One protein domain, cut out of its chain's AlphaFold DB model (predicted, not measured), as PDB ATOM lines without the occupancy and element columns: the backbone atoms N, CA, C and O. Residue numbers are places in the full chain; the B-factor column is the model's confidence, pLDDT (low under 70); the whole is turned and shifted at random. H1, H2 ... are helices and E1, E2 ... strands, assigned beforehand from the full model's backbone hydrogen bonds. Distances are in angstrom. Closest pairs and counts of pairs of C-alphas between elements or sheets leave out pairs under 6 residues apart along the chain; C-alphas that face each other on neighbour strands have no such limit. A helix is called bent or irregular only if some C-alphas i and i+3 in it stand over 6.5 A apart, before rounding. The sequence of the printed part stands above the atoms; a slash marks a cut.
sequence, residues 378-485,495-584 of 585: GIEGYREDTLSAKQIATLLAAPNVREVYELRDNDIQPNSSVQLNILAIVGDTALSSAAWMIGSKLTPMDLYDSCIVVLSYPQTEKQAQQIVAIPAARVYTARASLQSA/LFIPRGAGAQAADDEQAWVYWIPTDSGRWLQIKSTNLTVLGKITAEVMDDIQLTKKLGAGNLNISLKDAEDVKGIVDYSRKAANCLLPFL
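Overview. This is residues 378 to 485 and 495 to 584 of the 585 residues of an uncharacterized protein of Galerina marginata (strain CBS 339.88) (UniProt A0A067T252). What would one see first? A closed barrel of six antiparallel strands, E1 to E6, has the long helix H5 running slantwise over its outside, with the shorter helices H1, H2 and H4 also outside and touching H5. Residues 459 to 464 stick out, and H3 is off the barrel. What is it built of? The printed part has 198 residues, with five named helices and six named strands in the order H1 E1 H2 E2 E3 H3 E4 E5 E6 H4 H5; its class is mixed. It is compact, with a radius of gyration of the C-alphas of 16.4 A and spans of 51 by 43 by 28 A.

Along the chain. Which elements come before the cut? H1 is residues 389 to 395, from C-alpha 389 at (-39.196, -15.932, -48.123); E1, residues 417 to 427, is 24.6 A long and bends by 78 degrees at residue 423. H2 is residues 428 to 438, 15.1 A, and E2 residues 450 to 456, 20.1 A. E3, residues 467 to 479, is 33.1 A long and bends by 71 degrees at residue 471; H3 is residues 482 to 485. Which come after it? E4 is residues 509 to 517, 25.7 A; E5 is 523 to 527; E6 is 535 to 542, 21.4 A; H4 is 544 to 552. H5, residues 563 to 584, is 31.4 A long, ends at C-alpha 584 at (-44.345, -11.827, -51.396), and is only just irregular, with C-alphas 579 and 582 6.6 A apart.

Arrangement. How does the ring run? Pairs within hydrogen-bond range are N 423 and O 454 for E1 and E2, N 455 and O 468 for the hairpin E2 and E3, and N 477 and O 511 for E3 and E4, each 2.8 A. E4, E5 and E6 form a meander, each strand the antiparallel neighbour of the one before, with N 514 and O 526, then N 523 and O 542, each 2.8 A. E6 and E1 close the ring, with N 418 and O 539 at 2.8 A. Where are the helices? H5 is on the barrel at a height over the sheet of 7.6 A, its closest C-alphas to E3 being Val 570 and Ala 472, 5.0 A. It touches H2 with residues 573 to 580 alone, closest C-alphas Leu 580 and Ala 434, 5.2 A, and H4 with residue 563 alone, 5.1 A from C-alpha to C-alpha of Thr 548; H1 and H5 only just touch, with 3 pairs of C-alphas within 8 A, the closest Ala 393 and Leu 584, 5.0 A. Are the helix backbones complete? Every O i to N i+4 pair is within hydrogen-bond range in H1, H2 and H4, and 15 of 18 in H5; H3 is too short for such a pair.

Size, cuts and confidence. How far does it reach, and is it cut? The two C-alphas farthest apart, those of Lys 462 and Ser 484, are 52.7 A apart; residues 486 to 494 are not printed, and C-alphas 485 and 495 are 11.8 A apart across the cut. Where are long links and low confidence? The links from H1 to E1 and from H2 to E2 are long. The mean pLDDT of the printed part is 87.4, and 27 residues are under 70, among them 459 to 464, 479 to 485 and 500 to 508.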
ATOM      1  N   GLY A 378     -32.264 -12.133 -27.316       86.00
ATOM      2  CA  GLY A 378     -31.276 -13.028 -27.907       86.00
ATOM      3  C   GLY A 378     -31.795 -13.788 -29.129       86.00
ATOM      4  O   GLY A 378     -32.995 -13.890 -29.371       86.00
ATOM      5  N   ILE A 379     -30.864 -14.352 -29.899       88.06
ATOM      6  CA  ILE A 379     -31.181 -15.131 -31.103       88.06
ATOM      7  C   ILE A 379     -31.946 -16.426 -30.794       88.06
ATOM      8  O   ILE A 379     -32.788 -16.840 -31.586       88.06
ATOM      9  N   GLU A 380     -31.700 -17.040 -29.632       86.88
ATOM     10  CA  GLU A 380     -32.361 -18.287 -29.225       86.88
ATOM     11  C   GLU A 380     -33.877 -18.116 -29.084       86.88
ATOM     12  O   GLU A 380     -34.634 -19.003 -29.474       86.88
ATOM     13  N   GLY A 381     -34.332 -16.940 -28.634       87.69
ATOM     14  CA  GLY A 381     -35.755 -16.605 -28.580       87.69
ATOM     15  C   GLY A 381     -36.438 -16.634 -29.949       87.69
ATOM     16  O   GLY A 381     -37.642 -16.833 -30.018       87.69
ATOM     17  N   TYR A 382     -35.693 -16.494 -31.043       92.38
ATOM     18  CA  TYR A 382     -36.228 -16.418 -32.404       92.38
ATOM     19  C   TYR A 382     -35.945 -17.662 -33.245       92.38
ATOM     20  O   TYR A 382     -36.146 -17.655 -34.459       92.38
ATOM     21  N   ARG A 383     -35.470 -18.748 -32.629       90.00
ATOM     22  CA  ARG A 383     -35.043 -19.950 -33.355       90.00
ATOM     23  C   ARG A 383     -36.158 -20.582 -34.198       90.00
ATOM     24  O   ARG A 383     -35.869 -21.136 -35.260       90.00
ATOM     25  N   GLU A 384     -37.401 -20.485 -33.734       91.25
ATOM     26  CA  GLU A 384     -38.589 -21.029 -34.408       91.25
ATOM     27  C   GLU A 384     -39.266 -20.057 -35.384       91.25
ATOM     28  O   GLU A 384     -40.200 -20.443 -36.094       91.25
ATOM     29  N   ASP A 385     -38.782 -18.817 -35.482       94.75
ATOM     30  CA  ASP A 385     -39.288 -17.872 -36.470       94.75
ATOM     31  C   ASP A 385     -38.904 -18.324 -37.884       94.75
ATOM     32  O   ASP A 385     -37.780 -18.753 -38.179       94.75
ATOM     33  N   THR A 386     -39.861 -18.199 -38.797       93.50
ATOM     34  CA  THR A 386     -39.664 -18.533 -40.204       93.50
ATOM     35  C   THR A 386     -38.912 -17.404 -40.902       93.50
ATOM     36  O   THR A 386     -39.341 -16.255 -40.897       93.50
ATOM     37  N   LEU A 387     -37.790 -17.752 -41.541       91.38
ATOM     38  CA  LEU A 387     -36.908 -16.828 -42.269       91.38
ATOM     39  C   LEU A 387     -36.673 -17.250 -43.731       91.38
ATOM     40  O   LEU A 387     -35.681 -16.849 -44.342       91.38
ATOM     41  N   SER A 388     -37.576 -18.058 -44.296       91.25
ATOM     42  CA  SER A 388     -37.577 -18.429 -45.716       91.25
ATOM     43  C   SER A 388     -38.645 -17.634 -46.461       91.25
ATOM     44  O   SER A 388     -39.836 -17.841 -46.231       91.25
ATOM     45  N   ALA A 389     -38.240 -16.750 -47.379       92.38
ATOM     46  CA  ALA A 389     -39.196 -15.932 -48.123       92.38
ATOM     47  C   ALA A 389     -40.155 -16.789 -48.951       92.38
ATOM     48  O   ALA A 389     -41.349 -16.509 -48.986       92.38
ATOM     49  N   LYS A 390     -39.654 -17.872 -49.562       91.56
ATOM     50  CA  LYS A 390     -40.467 -18.813 -50.347       91.56
ATOM     51  C   LYS A 390     -41.523 -19.494 -49.479       91.56
ATOM     52  O   LYS A 390     -42.686 -19.549 -49.863       91.56
ATOM     53  N   GLN A 391     -41.131 -19.976 -48.299       92.38
ATOM     54  CA  GLN A 391     -42.069 -20.598 -47.366       92.38
ATOM     55  C   GLN A 391     -43.120 -19.592 -46.887       92.38
ATOM     56  O   GLN A 391     -44.308 -19.904 -46.901       92.38
ATOM     57  N   ILE A 392     -42.703 -18.377 -46.517       94.69
ATOM     58  CA  ILE A 392     -43.620 -17.319 -46.081       94.69
ATOM     59  C   ILE A 392     -44.581 -16.941 -47.214       94.69
ATOM     60  O   ILE A 392     -45.774 -16.838 -46.958       94.69
ATOM     61  N   ALA A 393     -44.110 -16.800 -48.457       94.50
ATOM     62  CA  ALA A 393     -44.961 -16.489 -49.606       94.50
ATOM     63  C   ALA A 393     -46.054 -17.548 -49.823       94.50
ATOM     64  O   ALA A 393     -47.213 -17.200 -50.043       94.50
ATOM     65  N   THR A 394     -45.711 -18.835 -49.689       93.19
ATOM     66  CA  THR A 394     -46.684 -19.936 -49.776       93.19
ATOM     67  C   THR A 394     -47.680 -19.915 -48.615       93.19
ATOM     68  O   THR A 394     -48.880 -20.096 -48.818       93.19
ATOM     69  N   LEU A 395     -47.203 -19.699 -47.385       94.06
ATOM     70  CA  LEU A 395     -48.047 -19.737 -46.189       94.06
ATOM     71  C   LEU A 395     -48.967 -18.513 -46.078       94.06
ATOM     72  O   LEU A 395     -50.117 -18.662 -45.672       94.06
ATOM     73  N   LEU A 396     -48.496 -17.335 -46.488       95.12
ATOM     74  CA  LEU A 396     -49.231 -16.064 -46.480       95.12
ATOM     75  C   LEU A 396     -49.833 -15.746 -47.860       95.12
ATOM     76  O   LEU A 396     -50.000 -14.579 -48.218       95.12
ATOM     77  N   ALA A 397     -50.157 -16.763 -48.662       92.88
ATOM     78  CA  ALA A 397     -50.960 -16.569 -49.863       92.88
ATOM     79  C   ALA A 397     -52.297 -15.894 -49.508       92.88
ATOM     80  O   ALA A 397     -52.874 -16.185 -48.461       92.88
ATOM     81  N   ALA A 398     -52.812 -15.033 -50.391       90.06
ATOM     82  CA  ALA A 398     -54.052 -14.281 -50.172       90.06
ATOM     83  C   ALA A 398     -55.225 -15.083 -49.550       90.06
ATOM     84  O   ALA A 398     -55.827 -14.569 -48.611       90.06
ATOM     85  N   PRO A 399     -55.550 -16.329 -49.972       90.88
ATOM     86  CA  PRO A 399     -56.653 -17.089 -49.364       90.88
ATOM     87  C   PRO A 399     -56.398 -17.553 -47.918       90.88
ATOM     88  O   PRO A 399     -57.353 -17.877 -47.206       90.88
ATOM     89  N   ASN A 400     -55.137 -17.596 -47.484       93.38
ATOM     90  CA  ASN A 400     -54.745 -18.080 -46.162       93.38
ATOM     91  C   ASN A 400     -54.757 -16.961 -45.113       93.38
ATOM     92  O   ASN A 400     -54.855 -17.249 -43.924       93.38
ATOM     93  N   VAL A 401     -54.632 -15.693 -45.514       94.31
ATOM     94  CA  VAL A 401     -54.573 -14.568 -44.570       94.31
ATOM     95  C   VAL A 401     -55.972 -14.274 -44.032       94.31
ATOM     96  O   VAL A 401     -56.898 -14.010 -44.800       94.31
ATOM     97  N   ARG A 402     -56.131 -14.315 -42.707       95.31
ATOM     98  CA  ARG A 402     -57.390 -14.018 -42.008       95.31
ATOM     99  C   ARG A 402     -57.135 -13.064 -40.850       95.31
ATOM    100  O   ARG A 402     -56.050 -13.050 -40.277       95.31
ATOM    101  N   GLU A 403     -58.142 -12.270 -40.498       93.94
ATOM    102  CA  GLU A 403     -58.040 -11.336 -39.369       93.94
ATOM    103  C   GLU A 403     -58.227 -12.023 -38.012       93.94
ATOM    104  O   GLU A 403     -57.675 -11.561 -37.016       93.94
ATOM    105  N   VAL A 404     -58.989 -13.119 -37.985       95.19
ATOM    106  CA  VAL A 404     -59.379 -13.861 -36.780       95.19
ATOM    107  C   VAL A 404     -59.411 -15.366 -37.044       95.19
ATOM    108  O   VAL A 404     -59.518 -15.801 -38.194       95.19
ATOM    109  N   TYR A 405     -59.316 -16.158 -35.977       93.69
ATOM    110  CA  TYR A 405     -59.460 -17.611 -36.015       93.69
ATOM    111  C   TYR A 405     -60.928 -18.010 -35.840       93.69
ATOM    112  O   TYR A 405     -61.567 -17.588 -34.878       93.69
ATOM    113  N   GLU A 406     -61.443 -18.847 -36.736       91.19
ATOM    114  CA  GLU A 406     -62.811 -19.377 -36.637       91.19
ATOM    115  C   GLU A 406     -62.850 -20.544 -35.640       91.19
ATOM    116  O   GLU A 406     -62.213 -21.583 -35.867       91.19
ATOM    117  N   LEU A 407     -63.570 -20.369 -34.525       85.31
ATOM    118  CA  LEU A 407     -63.794 -21.437 -33.545       85.31
ATOM    119  C   LEU A 407     -64.917 -22.369 -34.011       85.31
ATOM    120  O   LEU A 407     -65.903 -21.941 -34.601       85.31
ATOM    121  N   ARG A 408     -64.800 -23.666 -33.704       82.75
ATOM    122  CA  ARG A 408     -65.898 -24.621 -33.920       82.75
ATOM    123  C   ARG A 408     -66.922 -24.483 -32.797       82.75
ATOM    124  O   ARG A 408     -66.539 -24.216 -31.662       82.75
ATOM    125  N   ASP A 409     -68.193 -24.763 -33.083       71.56
ATOM    126  CA  ASP A 409     -69.310 -24.597 -32.133       71.56
ATOM    127  C   ASP A 409     -69.078 -25.250 -30.757       71.56
ATOM    128  O   ASP A 409     -69.455 -24.700 -29.723       71.56
ATOM    129  N   ASN A 410     -68.389 -26.395 -30.724       65.81
ATOM    130  CA  ASN A 410     -68.081 -27.122 -29.487       65.81
ATOM    131  C   ASN A 410     -66.969 -26.473 -28.641       65.81
ATOM    132  O   ASN A 410     -66.874 -26.744 -27.445       65.81
ATOM    133  N   ASP A 411     -66.152 -25.607 -29.239       68.25
ATOM    134  CA  ASP A 411     -64.987 -24.975 -28.611       68.25
ATOM    135  C   ASP A 411     -65.324 -23.594 -28.010       68.25
ATOM    136  O   ASP A 411     -64.491 -22.974 -27.348       68.25
ATOM    137  N   ILE A 412     -66.572 -23.126 -28.168       68.81
ATOM    138  CA  ILE A 412     -67.053 -21.796 -27.747       68.81
ATOM    139  C   ILE A 412     -67.279 -21.702 -26.221       68.81
ATOM    140  O   ILE A 412     -67.780 -20.696 -25.725       68.81
ATOM    141  N   GLN A 413     -66.901 -22.677 -25.391       73.44
ATOM    142  CA  GLN A 413     -66.968 -22.490 -23.929       73.44
ATOM    143  C   GLN A 413     -65.695 -21.812 -23.383       73.44
ATOM    144  O   GLN A 413     -64.598 -22.172 -23.795       73.44
ATOM    145  N   PRO A 414     -65.800 -20.802 -22.499       65.69
ATOM    146  CA  PRO A 414     -64.622 -20.205 -21.864       65.69
ATOM    147  C   PRO A 414     -63.906 -21.249 -20.993       65.69
ATOM    148  O   PRO A 414     -64.560 -22.108 -20.400       65.69
ATOM    149  N   ASN A 415     -62.573 -21.184 -20.918       73.38
ATOM    150  CA  ASN A 415     -61.688 -22.207 -20.332       73.38
ATOM    151  C   ASN A 415     -61.676 -23.560 -21.065       73.38
ATOM    152  O   ASN A 415     -61.126 -24.533 -20.540       73.38
ATOM    153  N   SER A 416     -62.263 -23.652 -22.260       85.06
ATOM    154  CA  SER A 416     -62.044 -24.813 -23.118       85.06
ATOM    155  C   SER A 416     -60.595 -24.827 -23.615       85.06
ATOM    156  O   SER A 416     -59.921 -23.794 -23.713       85.06
ATOM    157  N   SER A 417     -60.098 -26.024 -23.906       87.62
ATOM    158  CA  SER A 417     -58.778 -26.226 -24.487       87.62
ATOM    159  C   SER A 417     -58.921 -26.713 -25.923       87.62
ATOM    160  O   SER A 417     -59.516 -27.768 -26.149       87.62
ATOM    161  N   VAL A 418     -58.342 -25.990 -26.876       89.69
ATOM    162  CA  VAL A 418     -58.392 -26.328 -28.304       89.69
ATOM    163  C   VAL A 418     -57.037 -26.863 -28.744       89.69
ATOM    164  O   VAL A 418     -55.999 -26.269 -28.454       89.69
ATOM    165  N   GLN A 419     -57.025 -27.986 -29.463       90.12
ATOM    166  CA  GLN A 419     -55.800 -28.475 -30.092       90.12
ATOM    167  C   GLN A 419     -55.565 -27.758 -31.419       90.12
ATOM    168  O   GLN A 419     -56.381 -27.832 -32.339       90.12
ATOM    169  N   LEU A 420     -54.415 -27.104 -31.526       91.69
ATOM    170  CA  LEU A 420     -53.959 -26.397 -32.712       91.69
ATOM    171  C   LEU A 420     -52.685 -27.050 -33.243       91.69
ATOM    172  O   LEU A 420     -51.971 -27.740 -32.519       91.69
ATOM    173  N   ASN A 421     -52.378 -26.809 -34.511       94.06
ATOM    174  CA  ASN A 421     -51.100 -27.189 -35.097       94.06
ATOM    175  C   ASN A 421     -50.456 -25.952 -35.729       94.06
ATOM    176  O   ASN A 421     -50.949 -25.461 -36.747       94.06
ATOM    177  N   ILE A 422     -49.390 -25.441 -35.108       95.31
ATOM    178  CA  ILE A 422     -48.651 -24.270 -35.591       95.31
ATOM    179  C   ILE A 422     -47.633 -24.721 -36.634       95.31
ATOM    180  O   ILE A 422     -46.753 -25.534 -36.351       95.31
ATOM    181  N   LEU A 423     -47.744 -24.179 -37.843       94.75
ATOM    182  CA  LEU A 423     -46.843 -24.489 -38.952       94.75
ATOM    183  C   LEU A 423     -45.642 -23.543 -39.013       94.75
ATOM    184  O   LEU A 423     -44.550 -23.962 -39.388       94.75
ATOM    185  N   ALA A 424     -45.861 -22.266 -38.702       96.19
ATOM    186  CA  ALA A 424     -44.853 -21.220 -38.819       96.19
ATOM    187  C   ALA A 424     -45.231 -19.990 -37.996       96.19
ATOM    188  O   ALA A 424     -46.409 -19.728 -37.740       96.19
ATOM    189  N   ILE A 425     -44.219 -19.198 -37.650       96.88
ATOM    190  CA  ILE A 425     -44.378 -17.886 -37.025       96.88
ATOM    191  C   ILE A 425     -43.552 -16.872 -37.807       96.88
ATOM    192  O   ILE A 425     -42.375 -17.104 -38.088       96.88
ATOM    193  N   VAL A 426     -44.167 -15.739 -38.142       97.75
ATOM    194  CA  VAL A 426     -43.472 -14.562 -38.672       97.75
ATOM    195  C   VAL A 426     -43.416 -13.517 -37.569       97.75
ATOM    196  O   VAL A 426     -44.443 -13.011 -37.121       97.75
ATOM    197  N   GLY A 427     -42.207 -13.231 -37.106       96.88
ATOM    198  CA  GLY A 427     -41.970 -12.413 -35.931       96.88
ATOM    199  C   GLY A 427     -41.921 -10.903 -36.127       96.88
ATOM    200  O   GLY A 427     -41.759 -10.410 -37.240       96.88
ATOM    201  N   ASP A 428     -41.938 -10.183 -35.006       96.50
ATOM    202  CA  ASP A 428     -41.612  -8.757 -34.839       96.50
ATOM    203  C   ASP A 428     -40.386  -8.309 -35.646       96.50
ATOM    204  O   ASP A 428     -40.423  -7.285 -36.323       96.50
ATOM    205  N   THR A 429     -39.299  -9.080 -35.642       96.88
ATOM    206  CA  THR A 429     -38.076  -8.739 -36.392       96.88
ATOM    207  C   THR A 429     -38.288  -8.772 -37.910       96.88
ATOM    208  O   THR A 429     -37.787  -7.897 -38.621       96.88
ATOM    209  N   ALA A 430     -39.072  -9.721 -38.430       97.31
ATOM    210  CA  ALA A 430     -39.432  -9.785 -39.848       97.31
ATOM    211  C   ALA A 430     -40.436  -8.688 -40.229       97.31
ATOM    212  O   ALA A 430     -40.255  -8.000 -41.235       97.31
ATOM    213  N   LEU A 431     -41.446  -8.478 -39.385       97.94
ATOM    214  CA  LEU A 431     -42.476  -7.456 -39.561       97.94
ATOM    215  C   LEU A 431     -41.896  -6.035 -39.514       97.94
ATOM    216  O   LEU A 431     -42.202  -5.213 -40.378       97.94
ATOM    217  N   SER A 432     -41.004  -5.753 -38.563       97.38
ATOM    218  CA  SER A 432     -40.301  -4.467 -38.460       97.38
ATOM    219  C   SER A 432     -39.329  -4.239 -39.609       97.38
ATOM    220  O   SER A 432     -39.263  -3.130 -40.137       97.38
ATOM    221  N   SER A 433     -38.632  -5.284 -40.064       97.62
ATOM    222  CA  SER A 433     -37.768  -5.191 -41.247       97.62
ATOM    223  C   SER A 433     -38.572  -4.868 -42.505       97.62
ATOM    224  O   SER A 433     -38.145  -4.032 -43.298       97.62
ATOM    225  N   ALA A 434     -39.751  -5.477 -42.675       97.56
ATOM    226  CA  ALA A 434     -40.646  -5.188 -43.794       97.56
ATOM    227  C   ALA A 434     -41.195  -3.754 -43.728       97.56
ATOM    228  O   ALA A 434     -41.166  -3.036 -44.728       97.56
ATOM    229  N   ALA A 435     -41.634  -3.317 -42.543       96.94
ATOM    230  CA  ALA A 435     -42.116  -1.959 -42.308       96.94
ATOM    231  C   ALA A 435     -41.041  -0.903 -42.616       96.94
ATOM    232  O   ALA A 435     -41.323   0.070 -43.318       96.94
ATOM    233  N   TRP A 436     -39.799  -1.120 -42.171       96.44
ATOM    234  CA  TRP A 436     -38.675  -0.244 -42.502       96.44
ATOM    235  C   TRP A 436     -38.357  -0.269 -44.002       96.44
ATOM    236  O   TRP A 436     -38.248   0.787 -44.626       96.44
ATOM    237  N   MET A 437     -38.278  -1.459 -44.611       96.12
ATOM    238  CA  MET A 437     -37.963  -1.609 -46.036       96.12
ATOM    239  C   MET A 437     -38.989  -0.923 -46.939       96.12
ATOM    240  O   MET A 437     -38.596  -0.290 -47.919       96.12
ATOM    241  N   ILE A 438     -40.281  -0.976 -46.611       95.31
ATOM    242  CA  ILE A 438     -41.320  -0.301 -47.400       95.31
ATOM    243  C   ILE A 438     -41.444   1.200 -47.086       95.31
ATOM    244  O   ILE A 438     -42.078   1.927 -47.840       95.31
ATOM    245  N   GLY A 439     -40.802   1.684 -46.016       94.00
ATOM    246  CA  GLY A 439     -40.835   3.094 -45.615       94.00
ATOM    247  C   GLY A 439     -42.073   3.473 -44.802       94.00
ATOM    248  O   GLY A 439     -42.504   4.625 -44.850       94.00
ATOM    249  N   SER A 440     -42.651   2.512 -44.078       94.12
ATOM    250  CA  SER A 440     -43.796   2.715 -43.188       94.12
ATOM    251  C   SER A 440     -43.449   3.618 -41.999       94.12
ATOM    252  O   SER A 440     -42.290   3.747 -41.607       94.12
ATOM    253  N   LYS A 441     -44.475   4.219 -41.383       93.56
ATOM    254  CA  LYS A 441     -44.344   5.013 -40.146       93.56
ATOM    255  C   LYS A 441     -44.242   4.154 -38.880       93.56
ATOM    256  O   LYS A 441     -44.012   4.701 -37.809       93.56
ATOM    257  N   LEU A 442     -44.463   2.843 -38.997       94.44
ATOM    258  CA  LEU A 442     -44.404   1.909 -37.874       94.44
ATOM    259  C   LEU A 442     -42.973   1.810 -37.344       94.44
ATOM    260  O   LEU A 442     -42.037   1.549 -38.101       94.44
ATOM    261  N   THR A 443     -42.817   1.995 -36.039       93.50
ATOM    262  CA  THR A 443     -41.524   1.898 -35.368       93.50
ATOM    263  C   THR A 443     -41.230   0.453 -34.941       93.50
ATOM    264  O   THR A 443     -42.161  -0.319 -34.703       93.50
ATOM    265  N   PRO A 444     -39.952   0.054 -34.773       93.50
ATOM    266  CA  PRO A 444     -39.615  -1.245 -34.188       93.50
ATOM    267  C   PRO A 444     -40.250  -1.473 -32.810       93.50
ATOM    268  O   PRO A 444     -40.581  -2.605 -32.477       93.50
ATOM    269  N   MET A 445     -40.470  -0.407 -32.031       92.81
ATOM    270  CA  MET A 445     -41.126  -0.494 -30.723       92.81
ATOM    271  C   MET A 445     -42.640  -0.709 -30.817       92.81
ATOM    272  O   MET A 445     -43.190  -1.420 -29.975       92.81
ATOM    273  N   ASP A 446     -43.303  -0.167 -31.843       94.81
ATOM    274  CA  ASP A 446     -44.719  -0.465 -32.111       94.81
ATOM    275  C   ASP A 446     -44.912  -1.953 -32.429       94.81
ATOM    276  O   ASP A 446     -45.914  -2.554 -32.053       94.81
ATOM    277  N   LEU A 447     -43.915  -2.549 -33.095       96.19
ATOM    278  CA  LEU A 447     -43.941  -3.926 -33.588       96.19
ATOM    279  C   LEU A 447     -43.289  -4.944 -32.647       96.19
ATOM    280  O   LEU A 447     -43.278  -6.125 -32.975       96.19
ATOM    281  N   TYR A 448     -42.772  -4.520 -31.489       93.62
ATOM    282  CA  TYR A 448     -41.930  -5.328 -30.589       93.62
ATOM    283  C   TYR A 448     -42.582  -6.641 -30.116       93.62
ATOM    284  O   TYR A 448     -41.899  -7.631 -29.853       93.62
ATOM    285  N   ASP A 449     -43.910  -6.655 -30.009       95.25
ATOM    286  CA  ASP A 449     -44.710  -7.809 -29.573       95.25
ATOM    287  C   ASP A 449     -45.621  -8.341 -30.697       95.25
ATOM    288  O   ASP A 449     -46.482  -9.193 -30.476       95.25
ATOM    289  N   SER A 450     -45.447  -7.842 -31.921       97.62
ATOM    290  CA  SER A 450     -46.252  -8.235 -33.073       97.62
ATOM    291  C   SER A 450     -45.770  -9.551 -33.679       97.62
ATOM    292  O   SER A 450     -44.572  -9.830 -33.751       97.62
ATOM    293  N   CYS A 451     -46.702 -10.362 -34.168       98.12
ATOM    294  CA  CYS A 451     -46.393 -11.542 -34.966       98.12
ATOM    295  C   CYS A 451     -47.552 -11.922 -35.894       98.12
ATOM    296  O   CYS A 451     -48.670 -11.418 -35.783       98.12
ATOM    297  N   ILE A 452     -47.276 -12.843 -36.812       98.44
ATOM    298  CA  ILE A 452     -48.284 -13.587 -37.566       98.44
ATOM    299  C   ILE A 452     -48.084 -15.060 -37.229       98.44
ATOM    300  O   ILE A 452     -46.980 -15.590 -37.394       98.44
ATOM    301  N   VAL A 453     -49.143 -15.718 -36.769       97.94
ATOM    302  CA  VAL A 453     -49.137 -17.154 -36.475       97.94
ATOM    303  C   VAL A 453     -49.806 -17.887 -37.628       97.94
ATOM    304  O   VAL A 453     -50.918 -17.545 -38.027       97.94
ATOM    305  N   VAL A 454     -49.125 -18.897 -38.169       97.50
ATOM    306  CA  VAL A 454     -49.662 -19.757 -39.224       97.50
ATOM    307  C   VAL A 454     -50.087 -21.087 -38.620       97.50
ATOM    308  O   VAL A 454     -49.276 -21.816 -38.049       97.50
ATOM    309  N   LEU A 455     -51.363 -21.412 -38.777       95.50
ATOM    310  CA  LEU A 455     -52.030 -22.576 -38.213       95.50
ATOM    311  C   LEU A 455     -52.531 -23.488 -39.332       95.50
ATOM    312  O   LEU A 455     -52.878 -23.021 -40.418       95.50
ATOM    313  N   SER A 456     -52.643 -24.785 -39.052       91.94
ATOM    314  CA  SER A 456     -53.469 -25.687 -39.858       91.94
ATOM    315  C   SER A 456     -54.682 -26.159 -39.074       91.94
ATOM    316  O   SER A 456     -54.532 -26.591 -37.927       91.94
ATOM    317  N   TYR A 457     -55.852 -26.168 -39.708       82.56
ATOM    318  CA  TYR A 457     -57.030 -26.788 -39.111       82.56
ATOM    319  C   TYR A 457     -56.841 -28.303 -38.940       82.56
ATOM    320  O   TYR A 457     -56.157 -28.934 -39.755       82.56
ATOM    321  N   PRO A 458     -57.454 -28.910 -37.903       72.12
ATOM    322  CA  PRO A 458     -57.477 -30.358 -37.759       72.12
ATOM    323  C   PRO A 458     -58.122 -30.967 -39.000       72.12
ATOM    324  O   PRO A 458     -59.262 -30.628 -39.334       72.12
ATOM    325  N   GLN A 459     -57.386 -31.848 -39.677       68.31
ATOM    326  CA  GLN A 459     -57.845 -32.503 -40.892       68.31
ATOM    327  C   GLN A 459     -59.076 -33.360 -40.579       68.31
ATOM    328  O   GLN A 459     -58.999 -34.332 -39.830       68.31
ATOM    329  N   THR A 460     -60.221 -32.993 -41.143       65.00
ATOM    330  CA  THR A 460     -61.412 -33.845 -41.183       65.00
ATOM    331  C   THR A 460     -61.275 -34.787 -42.379       65.00
ATOM    332  O   THR A 460     -60.810 -34.353 -43.430       65.00
ATOM    333  N   GLU A 461     -61.708 -36.050 -42.273       60.12
ATOM    334  CA  GLU A 461     -61.521 -37.103 -43.303       60.12
ATOM    335  C   GLU A 461     -61.967 -36.729 -44.736       60.12
ATOM    336  O   GLU A 461     -61.602 -37.405 -45.693       60.12
ATOM    337  N   LYS A 462     -62.745 -35.651 -44.909       61.19
ATOM    338  CA  LYS A 462     -63.296 -35.196 -46.195       61.19
ATOM    339  C   LYS A 462     -62.740 -33.866 -46.719       61.19
ATOM    340  O   LYS A 462     -63.186 -33.425 -47.775       61.19
ATOM    341  N   GLN A 463     -61.809 -33.205 -46.025       61.97
ATOM    342  CA  GLN A 463     -61.288 -31.893 -46.439       61.97
ATOM    343  C   GLN A 463     -59.758 -31.860 -46.477       61.97
ATOM    344  O   GLN A 463     -59.074 -32.429 -45.624       61.97
ATOM    345  N   ALA A 464     -59.224 -31.176 -47.493       68.50
ATOM    346  CA  ALA A 464     -57.804 -30.864 -47.580       68.50
ATOM    347  C   ALA A 464     -57.370 -30.014 -46.374       68.50
ATOM    348  O   ALA A 464     -58.166 -29.258 -45.818       68.50
ATOM    349  N   GLN A 465     -56.104 -30.138 -45.972       76.75
ATOM    350  CA  GLN A 465     -55.541 -29.359 -44.873       76.75
ATOM    351  C   GLN A 465     -55.633 -27.863 -45.197       76.75
ATOM    352  O   GLN A 465     -54.957 -27.367 -46.096       76.75
ATOM    353  N   GLN A 466     -56.479 -27.148 -44.462       87.56
ATOM    354  CA  GLN A 466     -56.643 -25.710 -44.614       87.56
ATOM    355  C   GLN A 466     -55.633 -24.982 -43.723       87.56
ATOM    356  O   GLN A 466     -55.532 -25.261 -42.525       87.56
ATOM    357  N   ILE A 467     -54.879 -24.064 -44.329       92.62
ATOM    358  CA  ILE A 467     -53.861 -23.239 -43.674       92.62
ATOM    359  C   ILE A 467     -54.435 -21.841 -43.459       92.62
ATOM    360  O   ILE A 467     -55.059 -21.285 -44.362       92.62
ATOM    361  N   VAL A 468     -54.201 -21.269 -42.279       95.31
ATOM    362  CA  VAL A 468     -54.605 -19.902 -41.951       95.31
ATOM    363  C   VAL A 468     -53.448 -19.144 -41.313       95.31
ATOM    364  O   VAL A 468     -52.793 -19.662 -40.414       95.31
ATOM    365  N   ALA A 469     -53.203 -17.917 -41.763       97.19
ATOM    366  CA  ALA A 469     -52.230 -16.989 -41.204       97.19
ATOM    367  C   ALA A 469     -52.965 -15.827 -40.524       97.19
ATOM    368  O   ALA A 469     -53.716 -15.107 -41.184       97.19
ATOM    369  N   ILE A 470     -52.751 -15.657 -39.218       97.88
ATOM    370  CA  ILE A 470     -53.509 -14.720 -38.381       97.88
ATOM    371  C   ILE A 470     -52.546 -13.759 -37.681       97.88
ATOM    372  O   ILE A 470     -51.645 -14.213 -36.966       97.88
ATOM    373  N   PRO A 471     -52.709 -12.438 -37.861       98.19
ATOM    374  CA  PRO A 471     -52.021 -11.437 -37.058       98.19
ATOM    375  C   PRO A 471     -52.364 -11.602 -35.576       98.19
ATOM    376  O   PRO A 471     -53.529 -11.661 -35.196       98.19
ATOM    377  N   ALA A 472     -51.338 -11.678 -34.739       98.25
ATOM    378  CA  ALA A 472     -51.463 -12.017 -33.328       98.25
ATOM    379  C   ALA A 472     -50.508 -11.169 -32.478       98.25
ATOM    380  O   ALA A 472     -49.681 -10.414 -33.003       98.25
ATOM    381  N   ALA A 473     -50.633 -11.290 -31.161       97.88
ATOM    382  CA  ALA A 473     -49.676 -10.736 -30.213       97.88
ATOM    383  C   ALA A 473     -48.804 -11.859 -29.646       97.88
ATOM    384  O   ALA A 473     -49.299 -12.959 -29.383       97.88
ATOM    385  N   ARG A 474     -47.521 -11.579 -29.419       95.00
ATOM    386  CA  ARG A 474     -46.617 -12.464 -28.685       95.00
ATOM    387  C   ARG A 474     -45.743 -11.688 -27.717       95.00
ATOM    388  O   ARG A 474     -45.238 -10.623 -28.044       95.00
ATOM    389  N   VAL A 475     -45.490 -12.269 -26.556       93.12
ATOM    390  CA  VAL A 475     -44.559 -11.713 -25.571       93.12
ATOM    391  C   VAL A 475     -43.606 -12.773 -25.067       93.12
ATOM    392  O   VAL A 475     -43.943 -13.952 -24.960       93.12
ATOM    393  N   TYR A 476     -42.411 -12.316 -24.729       89.50
ATOM    394  CA  TYR A 476     -41.374 -13.136 -24.136       89.50
ATOM    395  C   TYR A 476     -41.427 -12.983 -22.618       89.50
ATOM    396  O   TYR A 476     -41.209 -11.884 -22.108       89.50
ATOM    397  N   THR A 477     -41.741 -14.067 -21.915       86.56
ATOM    398  CA  THR A 477     -41.770 -14.134 -20.450       86.56
ATOM    399  C   THR A 477     -40.526 -14.862 -19.959       86.56
ATOM    400  O   THR A 477     -40.187 -15.936 -20.456       86.56
ATOM    401  N   ALA A 478     -39.891 -14.297 -18.939       73.19
ATOM    402  CA  ALA A 478     -38.850 -14.938 -18.152       73.19
ATOM    403  C   ALA A 478     -39.291 -14.878 -16.686       73.19
ATOM    404  O   ALA A 478     -39.620 -13.803 -16.171       73.19
ATOM    405  N   ARG A 479     -39.429 -16.048 -16.058       65.69
ATOM    406  CA  ARG A 479     -39.739 -16.151 -14.631       65.69
ATOM    407  C   ARG A 479     -38.490 -16.578 -13.877       65.69
ATOM    408  O   ARG A 479     -37.977 -17.668 -14.125       65.69
ATOM    409  N   ALA A 480     -38.087 -15.780 -12.894       52.50
ATOM    410  CA  ALA A 480     -37.253 -16.261 -11.804       52.50
ATOM    411  C   ALA A 480     -38.004 -17.394 -11.088       52.50
ATOM    412  O   ALA A 480     -39.210 -17.286 -10.827       52.50
ATOM    413  N   SER A 481     -37.318 -18.500 -10.802       48.53
ATOM    414  CA  SER A 481     -37.919 -19.631 -10.104       48.53
ATOM    415  C   SER A 481     -38.492 -19.178  -8.754       48.53
ATOM    416  O   SER A 481     -37.896 -18.389  -8.017       48.53
ATOM    417  N   LEU A 482     -39.690 -19.678  -8.429       44.72
ATOM    418  CA  LEU A 482     -40.481 -19.304  -7.246       44.72
ATOM    419  C   LEU A 482     -39.688 -19.415  -5.922       44.72
ATOM    420  O   LEU A 482     -40.034 -18.770  -4.936       44.72
ATOM    421  N   GLN A 483     -38.607 -20.203  -5.907       41.72
ATOM    422  CA  GLN A 483     -37.704 -20.369  -4.767       41.72
ATOM    423  C   GLN A 483     -36.935 -19.096  -4.391       41.72
ATOM    424  O   GLN A 483     -36.677 -18.908  -3.206       41.72
ATOM    425  N   SER A 484     -36.629 -18.195  -5.333       42.66
ATOM    426  CA  SER A 484     -35.968 -16.921  -5.005       42.66
ATOM    427  C   SER A 484     -36.945 -15.836  -4.527       42.66
ATOM    428  O   SER A 484     -36.517 -14.862  -3.914       42.66
ATOM    429  N   ALA A 485     -38.247 -15.988  -4.799       43.88
ATOM    430  CA  ALA A 485     -39.292 -15.046  -4.386       43.88
ATOM    431  C   ALA A 485     -39.903 -15.386  -3.014       43.88
ATOM    432  O   ALA A 485     -40.498 -14.526  -2.373       43.88
ATOM    433  N   LEU A 495     -45.036  -7.253 -10.812       66.25
ATOM    434  CA  LEU A 495     -43.843  -6.736 -11.471       66.25
ATOM    435  C   LEU A 495     -44.104  -6.592 -12.975       66.25
ATOM    436  O   LEU A 495     -44.098  -7.566 -13.726       66.25
ATOM    437  N   PHE A 496     -44.305  -5.357 -13.427       75.19
ATOM    438  CA  PHE A 496     -44.408  -5.043 -14.852       75.19
ATOM    439  C   PHE A 496     -43.060  -4.545 -15.369       75.19
ATOM    440  O   PHE A 496     -42.583  -3.480 -14.974       75.19
ATOM    441  N   ILE A 497     -42.449  -5.311 -16.271       74.81
ATOM    442  CA  ILE A 497     -41.179  -4.941 -16.898       74.81
ATOM    443  C   ILE A 497     -41.473  -4.129 -18.170       74.81
ATOM    444  O   ILE A 497     -42.278  -4.566 -19.000       74.81
ATOM    445  N   PRO A 498     -40.849  -2.951 -18.366       75.06
ATOM    446  CA  PRO A 498     -41.075  -2.142 -19.560       75.06
ATOM    447  C   PRO A 498     -40.616  -2.864 -20.834       75.06
ATOM    448  O   PRO A 498     -39.635  -3.613 -20.829       75.06
ATOM    449  N   ARG A 499     -41.294  -2.600 -21.962       77.88
ATOM    450  CA  ARG A 499     -40.887  -3.136 -23.272       77.88
ATOM    451  C   ARG A 499     -39.444  -2.739 -23.582       77.88
ATOM    452  O   ARG A 499     -39.033  -1.610 -23.329       77.88
ATOM    453  N   GLY A 500     -38.676  -3.666 -24.147       69.06
ATOM    454  CA  GLY A 500     -37.276  -3.425 -24.507       69.06
ATOM    455  C   GLY A 500     -36.264  -3.584 -23.368       69.06
ATOM    456  O   GLY A 500     -35.060  -3.590 -23.646       69.06
ATOM    457  N   ALA A 501     -36.700  -3.763 -22.115       65.94
ATOM    458  CA  ALA A 501     -35.820  -4.289 -21.077       65.94
ATOM    459  C   ALA A 501     -35.556  -5.769 -21.397       65.94
ATOM    460  O   ALA A 501     -36.487  -6.563 -21.519       65.94
ATOM    461  N   GLY A 502     -34.294  -6.120 -21.656       57.75
ATOM    462  CA  GLY A 502     -33.920  -7.502 -21.958       57.75
ATOM    463  C   GLY A 502     -34.297  -8.426 -20.807       57.75
ATOM    464  O   GLY A 502     -34.213  -8.024 -19.646       57.75
ATOM    465  N   ALA A 503     -34.708  -9.654 -21.127       53.22
ATOM    466  CA  ALA A 503     -34.899 -10.674 -20.107       53.22
ATOM    467  C   ALA A 503     -33.555 -10.888 -19.395       53.22
ATOM    468  O   ALA A 503     -32.534 -11.097 -20.055       53.22
ATOM    469  N   GLN A 504     -33.526 -10.773 -18.065       51.81
ATOM    470  CA  GLN A 504     -32.307 -11.064 -17.318       51.81
ATOM    471  C   GLN A 504     -31.987 -12.549 -17.518       51.81
ATOM    472  O   GLN A 504     -32.818 -13.417 -17.275       51.81
ATOM    473  N   ALA A 505     -30.788 -12.843 -18.023       44.75
ATOM    474  CA  ALA A 505     -30.362 -14.171 -18.471       44.75
ATOM    475  C   ALA A 505     -30.226 -15.227 -17.347       44.75
ATOM    476  O   ALA A 505     -29.641 -16.281 -17.579       44.75
ATOM    477  N   ALA A 506     -30.722 -14.938 -16.142       48.50
ATOM    478  CA  ALA A 506     -30.611 -15.770 -14.947       48.50
ATOM    479  C   ALA A 506     -31.921 -16.495 -14.573       48.50
ATOM    480  O   ALA A 506     -31.962 -17.161 -13.545       48.50
ATOM    481  N   ASP A 507     -32.972 -16.375 -15.388       54.66
ATOM    482  CA  ASP A 507     -34.292 -16.937 -15.092       54.66
ATOM    483  C   ASP A 507     -34.470 -18.349 -15.685       54.66
ATOM    484  O   ASP A 507     -34.325 -18.546 -16.895       54.66
ATOM    485  N   ASP A 508     -34.818 -19.317 -14.827       58.47
ATOM    486  CA  ASP A 508     -34.898 -20.758 -15.130       58.47
ATOM    487  C   ASP A 508     -36.020 -21.147 -16.119       58.47
ATOM    488  O   ASP A 508     -35.956 -22.213 -16.732       58.47
ATOM    489  N   GLU A 509     -37.045 -20.306 -16.319       74.00
ATOM    490  CA  GLU A 509     -38.155 -20.592 -17.242       74.00
ATOM    491  C   GLU A 509     -38.404 -19.451 -18.238       74.00
ATOM    492  O   GLU A 509     -39.114 -18.478 -17.956       74.00
ATOM    493  N   GLN A 510     -37.867 -19.610 -19.450       84.56
ATOM    494  CA  GLN A 510     -38.146 -18.746 -20.598       84.56
ATOM    495  C   GLN A 510     -39.255 -19.346 -21.471       84.56
ATOM    496  O   GLN A 510     -39.197 -20.515 -21.866       84.56
ATOM    497  N   ALA A 511     -40.264 -18.544 -21.807       90.75
ATOM    498  CA  ALA A 511     -41.344 -18.958 -22.697       90.75
ATOM    499  C   ALA A 511     -41.872 -17.794 -23.546       90.75
ATOM    500  O   ALA A 511     -41.884 -16.638 -23.135       90.75
ATOM    501  N   TRP A 512     -42.381 -18.119 -24.727       93.56
ATOM    502  CA  TRP A 512     -43.281 -17.269 -25.484       93.56
ATOM    503  C   TRP A 512     -44.726 -17.502 -25.058       93.56
ATOM    504  O   TRP A 512     -45.161 -18.644 -24.895       93.56
ATOM    505  N   VAL A 513     -45.480 -16.416 -24.928       95.31
ATOM    506  CA  VAL A 513     -46.939 -16.445 -24.804       95.31
ATOM    507  C   VAL A 513     -47.533 -15.739 -26.013       95.31
ATOM    508  O   VAL A 513     -47.113 -14.630 -26.332       95.31
ATOM    509  N   TYR A 514     -48.489 -16.381 -26.676       97.44
ATOM    510  CA  TYR A 514     -49.195 -15.861 -27.844       97.44
ATOM    511  C   TYR A 514     -50.666 -15.651 -27.515       97.44
ATOM    512  O   TYR A 514     -51.249 -16.464 -26.795       97.44
ATOM    513  N   TRP A 515     -51.261 -14.620 -28.107       97.94
ATOM    514  CA  TRP A 515     -52.701 -14.379 -28.097       97.94
ATOM    515  C   TRP A 515     -53.196 -14.177 -29.523       97.94
ATOM    516  O   TRP A 515     -52.780 -13.241 -30.211       97.94
ATOM    517  N   ILE A 516     -54.071 -15.081 -29.960       97.69
ATOM    518  CA  ILE A 516     -54.644 -15.092 -31.309       97.69
ATOM    519  C   ILE A 516     -56.125 -14.710 -31.193       97.69
ATOM    520  O   ILE A 516     -56.836 -15.351 -30.412       97.69
ATOM    521  N   PRO A 517     -56.596 -13.683 -31.922       97.25
ATOM    522  CA  PRO A 517     -57.992 -13.263 -31.867       97.25
ATOM    523  C   PRO A 517     -58.906 -14.286 -32.554       97.25
ATOM    524  O   PRO A 517     -58.529 -14.879 -33.569       97.25
ATOM    525  N   THR A 518     -60.118 -14.465 -32.031       94.81
ATOM    526  CA  THR A 518     -61.152 -15.334 -32.614       94.81
ATOM    527  C   THR A 518     -62.353 -14.540 -33.124       94.81
ATOM    528  O   THR A 518     -62.591 -13.399 -32.726       94.81
ATOM    529  N   ASP A 519     -63.133 -15.156 -34.007       91.31
ATOM    530  CA  ASP A 519     -64.393 -14.628 -34.555       91.31
ATOM    531  C   ASP A 519     -65.457 -14.283 -33.495       91.31
ATOM    532  O   ASP A 519     -66.227 -13.340 -33.647       91.31
ATOM    533  N   SER A 520     -65.458 -15.015 -32.384       88.00
ATOM    534  CA  SER A 520     -66.344 -14.833 -31.227       88.00
ATOM    535  C   SER A 520     -65.936 -13.692 -30.284       88.00
ATOM    536  O   SER A 520     -66.539 -13.544 -29.219       88.00
ATOM    537  N   GLY A 521     -64.916 -12.900 -30.635       88.50
ATOM    538  CA  GLY A 521     -64.392 -11.834 -29.776       88.50
ATOM    539  C   GLY A 521     -63.629 -12.362 -28.557       88.50
ATOM    540  O   GLY A 521     -63.611 -11.715 -27.512       88.50
ATOM    541  N   ARG A 522     -63.044 -13.558 -28.672       92.75
ATOM    542  CA  ARG A 522     -62.248 -14.216 -27.630       92.75
ATOM    543  C   ARG A 522     -60.794 -14.372 -28.067       92.75
ATOM    544  O   ARG A 522     -60.401 -13.972 -29.164       92.75
ATOM    545  N   TRP A 523     -59.997 -14.969 -27.189       95.56
ATOM    546  CA  TRP A 523     -58.566 -15.162 -27.366       95.56
ATOM    547  C   TRP A 523     -58.184 -16.624 -27.217       95.56
ATOM    548  O   TRP A 523     -58.606 -17.296 -26.277       95.56
ATOM    549  N   LEU A 524     -57.314 -17.086 -28.109       95.31
ATOM    550  CA  LEU A 524     -56.560 -18.318 -27.927       95.31
ATOM    551  C   LEU A 524     -55.208 -17.966 -27.321       95.31
ATOM    552  O   LEU A 524     -54.372 -17.353 -27.992       95.31
ATOM    553  N   GLN A 525     -54.993 -18.352 -26.064       95.88
ATOM    554  CA  GLN A 525     -53.688 -18.236 -25.430       95.88
ATOM    555  C   GLN A 525     -52.870 -19.504 -25.653       95.88
ATOM    556  O   GLN A 525     -53.298 -20.607 -25.312       95.88
ATOM    557  N   ILE A 526     -51.644 -19.326 -26.134       95.56
ATOM    558  CA  ILE A 526     -50.666 -20.400 -26.306       95.56
ATOM    559  C   ILE A 526     -49.427 -20.054 -25.488       95.56
ATOM    560  O   ILE A 526     -48.949 -18.924 -25.546       95.56
ATOM    561  N   LYS A 527     -48.887 -21.015 -24.734       93.56
ATOM    562  CA  LYS A 527     -47.605 -20.878 -24.032       93.56
ATOM    563  C   LYS A 527     -46.625 -21.908 -24.588       93.56
ATOM    564  O   LYS A 527     -46.944 -23.092 -24.610       93.56
ATOM    565  N   SER A 528     -45.451 -21.464 -25.030       92.12
ATOM    566  CA  SER A 528     -44.385 -22.359 -25.495       92.12
ATOM    567  C   SER A 528     -43.774 -23.141 -24.332       92.12
ATOM    568  O   SER A 528     -43.670 -22.609 -23.222       92.12
ATOM    569  N   THR A 529     -43.226 -24.315 -24.620       87.81
ATOM    570  CA  THR A 529     -42.443 -25.110 -23.664       87.81
ATOM    571  C   THR A 529     -40.987 -25.104 -24.111       87.81
ATOM    572  O   THR A 529     -40.712 -25.498 -25.233       87.81
ATOM    573  N   ASN A 530     -40.035 -24.653 -23.285       84.69
ATOM    574  CA  ASN A 530     -38.618 -24.527 -23.683       84.69
ATOM    575  C   ASN A 530     -38.418 -23.735 -24.990       84.69
ATOM    576  O   ASN A 530     -37.631 -24.129 -25.850       84.69
ATOM    577  N   LEU A 531     -39.176 -22.643 -25.151       86.19
ATOM    578  CA  LEU A 531     -39.228 -21.819 -26.366       86.19
ATOM    579  C   LEU A 531     -39.718 -22.543 -27.632       86.19
ATOM    580  O   LEU A 531     -39.699 -21.933 -28.699       86.19
ATOM    581  N   THR A 532     -40.207 -23.783 -27.518       90.31
ATOM    582  CA  THR A 532     -40.809 -24.509 -28.637       90.31
ATOM    583  C   THR A 532     -42.327 -24.376 -28.659       90.31
ATOM    584  O   THR A 532     -43.018 -24.497 -27.639       90.31
ATOM    585  N   VAL A 533     -42.854 -24.062 -29.836       92.38
ATOM    586  CA  VAL A 533     -44.266 -23.778 -30.094       92.38
ATOM    587  C   VAL A 533     -44.733 -24.323 -31.453       92.38
ATOM    588  O   VAL A 533     -45.936 -24.464 -31.667       92.38
ATOM    589  N   LEU A 534     -43.816 -24.665 -32.367       93.50
ATOM    590  CA  LEU A 534     -44.165 -25.326 -33.630       93.50
ATOM    591  C   LEU A 534     -44.731 -26.741 -33.405       93.50
ATOM    592  O   LEU A 534     -44.285 -27.489 -32.536       93.50
ATOM    593  N   GLY A 535     -45.684 -27.137 -34.251       92.69
ATOM    594  CA  GLY A 535     -46.365 -28.428 -34.184       92.69
ATOM    595  C   GLY A 535     -47.662 -28.395 -33.373       92.69
ATOM    596  O   GLY A 535     -48.319 -27.360 -33.248       92.69
ATOM    597  N   LYS A 536     -48.069 -29.563 -32.862       92.31
ATOM    598  CA  LYS A 536     -49.322 -29.721 -32.113       92.31
ATOM    599  C   LYS A 536     -49.204 -29.086 -30.731       92.31
ATOM    600  O   LYS A 536     -48.362 -29.500 -29.937       92.31
ATOM    601  N   ILE A 537     -50.094 -28.148 -30.430       92.94
ATOM    602  CA  ILE A 537     -50.136 -27.432 -29.157       92.94
ATOM    603  C   ILE A 537     -51.571 -27.289 -28.659       92.94
ATOM    604  O   ILE A 537     -52.524 -27.316 -29.434       92.94
ATOM    605  N   THR A 538     -51.728 -27.147 -27.348       92.31
ATOM    606  CA  THR A 538     -53.028 -26.879 -26.729       92.31
ATOM    607  C   THR A 538     -53.134 -25.390 -26.424       92.31
ATOM    608  O   THR A 538     -52.250 -24.835 -25.772       92.31
ATOM    609  N   ALA A 539     -54.198 -24.758 -26.908       93.56
ATOM    610  CA  ALA A 539     -54.525 -23.365 -26.646       93.56
ATOM    611  C   ALA A 539     -55.680 -23.263 -25.648       93.56
ATOM    612  O   ALA A 539     -56.636 -24.031 -25.721       93.56
ATOM    613  N   GLU A 540     -55.595 -22.305 -24.734       94.50
ATOM    614  CA  GLU A 540     -56.651 -21.988 -23.770       94.50
ATOM    615  C   GLU A 540     -57.553 -20.890 -24.345       94.50
ATOM    616  O   GLU A 540     -57.050 -19.844 -24.767       94.50
ATOM    617  N   VAL A 541     -58.870 -21.116 -24.367       93.62
ATOM    618  CA  VAL A 541     -59.852 -20.118 -24.815       93.62
ATOM    619  C   VAL A 541     -60.224 -19.206 -23.654       93.62
ATOM    620  O   VAL A 541     -60.710 -19.677 -22.624       93.62
ATOM    621  N   MET A 542     -60.061 -17.897 -23.842       94.44
ATOM    622  CA  MET A 542     -60.395 -16.892 -22.833       94.44
ATOM    623  C   MET A 542     -61.135 -15.687 -23.388       94.44
ATOM    624  O   MET A 542     -60.940 -15.291 -24.537       94.44
ATOM    625  N   ASP A 543     -61.982 -15.098 -22.553       94.12
ATOM    626  CA  ASP A 543     -62.593 -13.796 -22.817       94.12
ATOM    627  C   ASP A 543     -61.690 -12.630 -22.358       94.12
ATOM    628  O   ASP A 543     -60.644 -12.821 -21.728       94.12
ATOM    629  N   ASP A 544     -62.096 -11.398 -22.681       95.06
ATOM    630  CA  ASP A 544     -61.367 -10.175 -22.316       95.06
ATOM    631  C   ASP A 544     -61.192 -10.013 -20.795       95.06
ATOM    632  O   ASP A 544     -60.168  -9.495 -20.336       95.06
ATOM    633  N   ILE A 545     -62.166 -10.463 -19.997       94.62
ATOM    634  CA  ILE A 545     -62.150 -10.329 -18.532       94.62
ATOM    635  C   ILE A 545     -61.099 -11.273 -17.947       94.62
ATOM    636  O   ILE A 545     -60.294 -10.878 -17.098       94.62
ATOM    637  N   GLN A 546     -61.080 -12.516 -18.417       93.56
ATOM    638  CA  GLN A 546     -60.115 -13.537 -18.035       93.56
ATOM    639  C   GLN A 546     -58.698 -13.147 -18.454       93.56
ATOM    640  O   GLN A 546     -57.781 -13.229 -17.630       93.56
ATOM    641  N   LEU A 547     -58.524 -12.666 -19.688       94.25
ATOM    642  CA  LEU A 547     -57.238 -12.175 -20.181       94.25
ATOM    643  C   LEU A 547     -56.734 -11.003 -19.328       94.25
ATOM    644  O   LEU A 547     -55.604 -11.040 -18.838       94.25
ATOM    645  N   THR A 548     -57.594 -10.016 -19.063       94.62
ATOM    646  CA  THR A 548     -57.264  -8.856 -18.220       94.62
ATOM    647  C   THR A 548     -56.893  -9.276 -16.802       94.62
ATOM    648  O   THR A 548     -55.891  -8.815 -16.262       94.62
ATOM    649  N   LYS A 549     -57.633 -10.213 -16.201       92.19
ATOM    650  CA  LYS A 549     -57.304 -10.748 -14.873       92.19
ATOM    651  C   LYS A 549     -55.934 -11.434 -14.855       92.19
ATOM    652  O   LYS A 549     -55.191 -11.299 -13.885       92.19
ATOM    653  N   LYS A 550     -55.596 -12.175 -15.914       90.56
ATOM    654  CA  LYS A 550     -54.335 -12.924 -16.022       90.56
ATOM    655  C   LYS A 550     -53.133 -12.005 -16.245       90.56
ATOM    656  O   LYS A 550     -52.088 -12.237 -15.641       90.56
ATOM    657  N   LEU A 551     -53.289 -10.965 -17.065       90.19
ATOM    658  CA  LEU A 551     -52.273  -9.933 -17.296       90.19
ATOM    659  C   LEU A 551     -52.093  -9.034 -16.066       90.19
ATOM    660  O   LEU A 551     -50.969  -8.855 -15.596       90.19
ATOM    661  N   GLY A 552     -53.195  -8.569 -15.474       87.50
ATOM    662  CA  GLY A 552     -53.203  -7.722 -14.281       87.50
ATOM    663  C   GLY A 552     -52.605  -8.387 -13.038       87.50
ATOM    664  O   GLY A 552     -52.147  -7.692 -12.135       87.50
ATOM    665  N   ALA A 553     -52.533  -9.724 -13.006       85.69
ATOM    666  CA  ALA A 553     -51.825 -10.457 -11.960       85.69
ATOM    667  C   ALA A 553     -50.300 -10.227 -11.977       85.69
ATOM    668  O   ALA A 553     -49.637 -10.561 -11.003       85.69
ATOM    669  N   GLY A 554     -49.721  -9.714 -13.071       79.19
ATOM    670  CA  GLY A 554     -48.290  -9.384 -13.162       79.19
ATOM    671  C   GLY A 554     -47.339 -10.588 -13.159       79.19
ATOM    672  O   GLY A 554     -46.129 -10.423 -13.215       79.19
ATOM    673  N   ASN A 555     -47.861 -11.817 -13.163       80.06
ATOM    674  CA  ASN A 555     -47.059 -13.038 -13.025       80.06
ATOM    675  C   ASN A 555     -46.242 -13.408 -14.276       80.06
ATOM    676  O   ASN A 555     -45.635 -14.478 -14.309       80.06
ATOM    677  N   LEU A 556     -46.312 -12.624 -15.352       79.31
ATOM    678  CA  LEU A 556     -45.607 -12.893 -16.609       79.31
ATOM    679  C   LEU A 556     -44.345 -12.033 -16.773       79.31
ATOM    680  O   LEU A 556     -43.607 -12.263 -17.723       79.31
ATOM    681  N   ASN A 557     -44.089 -11.069 -15.876       81.56
ATOM    682  CA  ASN A 557     -42.955 -10.142 -15.977       81.56
ATOM    683  C   ASN A 557     -42.893  -9.421 -17.341       81.56
ATOM    684  O   ASN A 557     -41.831  -9.261 -17.939       81.56
ATOM    685  N   ILE A 558     -44.051  -8.995 -17.854       85.88
ATOM    686  CA  ILE A 558     -44.201  -8.292 -19.138       85.88
ATOM    687  C   ILE A 558     -44.823  -6.911 -18.929       85.88
ATOM    688  O   ILE A 558     -45.307  -6.592 -17.849       85.88
ATOM    689  N   SER A 559     -44.841  -6.100 -19.985       86.69
ATOM    690  CA  SER A 559     -45.392  -4.739 -19.939       86.69
ATOM    691  C   SER A 559     -46.923  -4.648 -20.003       86.69
ATOM    692  O   SER A 559     -47.467  -3.601 -19.664       86.69
ATOM    693  N   LEU A 560     -47.598  -5.705 -20.469       90.75
ATOM    694  CA  LEU A 560     -49.036  -5.694 -20.764       90.75
ATOM    695  C   LEU A 560     -49.859  -5.857 -19.485       90.75
ATOM    696  O   LEU A 560     -49.546  -6.725 -18.664       90.75
ATOM    697  N   LYS A 561     -50.914  -5.054 -19.338       91.25
ATOM    698  CA  LYS A 561     -51.751  -4.992 -18.130       91.25
ATOM    699  C   LYS A 561     -53.161  -5.523 -18.352       91.25
ATOM    700  O   LYS A 561     -53.738  -6.089 -17.426       91.25
ATOM    701  N   ASP A 562     -53.701  -5.368 -19.555       94.31
ATOM    702  CA  ASP A 562     -55.086  -5.713 -19.870       94.31
ATOM    703  C   ASP A 562     -55.270  -6.206 -21.317       94.31
ATOM    704  O   ASP A 562     -54.326  -6.286 -22.107       94.31
ATOM    705  N   ALA A 563     -56.499  -6.608 -21.653       95.25
ATOM    706  CA  ALA A 563     -56.838  -7.077 -22.995       95.25
ATOM    707  C   ALA A 563     -56.743  -5.972 -24.069       95.25
ATOM    708  O   ALA A 563     -56.503  -6.292 -25.234       95.25
ATOM    709  N   GLU A 564     -56.895  -4.691 -23.713       96.56
ATOM    710  CA  GLU A 564     -56.778  -3.575 -24.664       96.56
ATOM    711  C   GLU A 564     -55.333  -3.412 -25.152       96.56
ATOM    712  O   GLU A 564     -55.105  -3.224 -26.351       96.56
ATOM    713  N   ASP A 565     -54.344  -3.608 -24.272       95.12
ATOM    714  CA  ASP A 565     -52.929  -3.654 -24.666       95.12
ATOM    715  C   ASP A 565     -52.664  -4.736 -25.733       95.12
ATOM    716  O   ASP A 565     -51.911  -4.516 -26.690       95.12
ATOM    717  N   VAL A 566     -53.296  -5.908 -25.585       96.94
ATOM    718  CA  VAL A 566     -53.184  -7.026 -26.536       96.94
ATOM    719  C   VAL A 566     -53.862  -6.680 -27.862       96.94
ATOM    720  O   VAL A 566     -53.255  -6.881 -28.919       96.94
ATOM    721  N   LYS A 567     -55.071  -6.100 -27.835       97.44
ATOM    722  CA  LYS A 567     -55.770  -5.615 -29.042       97.44
ATOM    723  C   LYS A 567     -54.917  -4.615 -29.817       97.44
ATOM    724  O   LYS A 567     -54.752  -4.773 -31.027       97.44
ATOM    725  N   GLY A 568     -54.296  -3.662 -29.120       97.19
ATOM    726  CA  GLY A 568     -53.390  -2.689 -29.727       97.19
ATOM    727  C   GLY A 568     -52.213  -3.343 -30.462       97.19
ATOM    728  O   GLY A 568     -51.887  -2.947 -31.582       97.19
ATOM    729  N   ILE A 569     -51.606  -4.387 -29.886       97.69
ATOM    730  CA  ILE A 569     -50.529  -5.146 -30.549       97.69
ATOM    731  C   ILE A 569     -51.044  -5.888 -31.786       97.69
ATOM    732  O   ILE A 569     -50.382  -5.867 -32.824       97.69
ATOM    733  N   VAL A 570     -52.215  -6.527 -31.709       98.00
ATOM    734  CA  VAL A 570     -52.808  -7.227 -32.862       98.00
ATOM    735  C   VAL A 570     -53.097  -6.254 -34.004       98.00
ATOM    736  O   VAL A 570     -52.813  -6.567 -35.161       98.00
ATOM    737  N   ASP A 571     -53.591  -5.053 -33.703       98.00
ATOM    738  CA  ASP A 571     -53.799  -4.002 -34.703       98.00
ATOM    739  C   ASP A 571     -52.481  -3.608 -35.394       98.00
ATOM    740  O   ASP A 571     -52.442  -3.433 -36.620       98.00
ATOM    741  N   TYR A 572     -51.381  -3.511 -34.638       98.12
ATOM    742  CA  TYR A 572     -50.045  -3.308 -35.203       98.12
ATOM    743  C   TYR A 572     -49.585  -4.493 -36.057       98.12
ATOM    744  O   TYR A 572     -49.073  -4.276 -37.159       98.12
ATOM    745  N   SER A 573     -49.844  -5.730 -35.626       98.25
ATOM    746  CA  SER A 573     -49.559  -6.937 -36.411       98.25
ATOM    747  C   SER A 573     -50.309  -6.942 -37.747       98.25
ATOM    748  O   SER A 573     -49.708  -7.273 -38.771       98.25
ATOM    749  N   ARG A 574     -51.581  -6.508 -37.783       97.62
ATOM    750  CA  ARG A 574     -52.355  -6.369 -39.036       97.62
ATOM    751  C   ARG A 574     -51.725  -5.333 -39.970       97.62
ATOM    752  O   ARG A 574     -51.505  -5.607 -41.150       97.62
ATOM    753  N   LYS A 575     -51.366  -4.155 -39.446       97.75
ATOM    754  CA  LYS A 575     -50.695  -3.100 -40.231       97.75
ATOM    755  C   LYS A 575     -49.337  -3.561 -40.769       97.75
ATOM    756  O   LYS A 575     -48.989  -3.244 -41.907       97.75
ATOM    757  N   ALA A 576     -48.581  -4.323 -39.982       96.75
ATOM    758  CA  ALA A 576     -47.285  -4.844 -40.395       96.75
ATOM    759  C   ALA A 576     -47.397  -5.987 -41.413       96.75
ATOM    760  O   ALA A 576     -46.587  -6.050 -42.338       96.75
ATOM    761  N   ALA A 577     -48.429  -6.833 -41.319       96.75
ATOM    762  CA  ALA A 577     -48.732  -7.831 -42.344       96.75
ATOM    763  C   ALA A 577     -48.925  -7.165 -43.719       96.75
ATOM    764  O   ALA A 577     -48.322  -7.593 -44.704       96.75
ATOM    765  N   ASN A 578     -49.646  -6.040 -43.765       96.31
ATOM    766  CA  ASN A 578     -49.822  -5.246 -44.986       96.31
ATOM    767  C   ASN A 578     -48.515  -4.629 -45.516       96.31
ATOM    768  O   ASN A 578     -48.420  -4.339 -46.705       96.31
ATOM    769  N   CYS A 579     -47.497  -4.451 -44.666       96.50
ATOM    770  CA  CYS A 579     -46.162  -4.031 -45.103       96.50
ATOM    771  C   CYS A 579     -45.353  -5.195 -45.696       96.50
ATOM    772  O   CYS A 579     -44.516  -4.968 -46.562       96.50
ATOM    773  N   LEU A 580     -45.584  -6.431 -45.236       97.00
ATOM    774  CA  LEU A 580     -44.855  -7.624 -45.676       97.00
ATOM    775  C   LEU A 580     -45.396  -8.206 -46.991       97.00
ATOM    776  O   LEU A 580     -44.611  -8.600 -47.852       97.00
ATOM    777  N   LEU A 581     -46.721  -8.247 -47.162       96.06
ATOM    778  CA  LEU A 581     -47.374  -8.863 -48.327       96.06
ATOM    779  C   LEU A 581     -46.870  -8.356 -49.699       96.06
ATOM    780  O   LEU A 581     -46.674  -9.201 -50.572       96.06
ATOM    781  N   PRO A 582     -46.574  -7.053 -49.912       95.62
ATOM    782  CA  PRO A 582     -46.058  -6.549 -51.193       95.62
ATOM    783  C   PRO A 582     -44.711  -7.141 -51.635       95.62
ATOM    784  O   PRO A 582     -44.362  -7.070 -52.812       95.62
ATOM    785  N   PHE A 583     -43.926  -7.698 -50.708       95.81
ATOM    786  CA  PHE A 583     -42.669  -8.377 -51.036       95.81
ATOM    787  C   PHE A 583     -42.883  -9.829 -51.487       95.81
ATOM    788  O   PHE A 583     -41.990 -10.418 -52.094       95.81
ATOM    789  N   LEU A 584     -44.041 -10.414 -51.172       94.00
ATOM    790  CA  LEU A 584     -44.345 -11.827 -51.396       94.00
ATOM    791  C   LEU A 584     -45.172 -12.061 -52.669       94.00
ATOM    792  O   LEU A 584     -44.965 -13.081 -53.328       94.00
TER     793      LEU A 584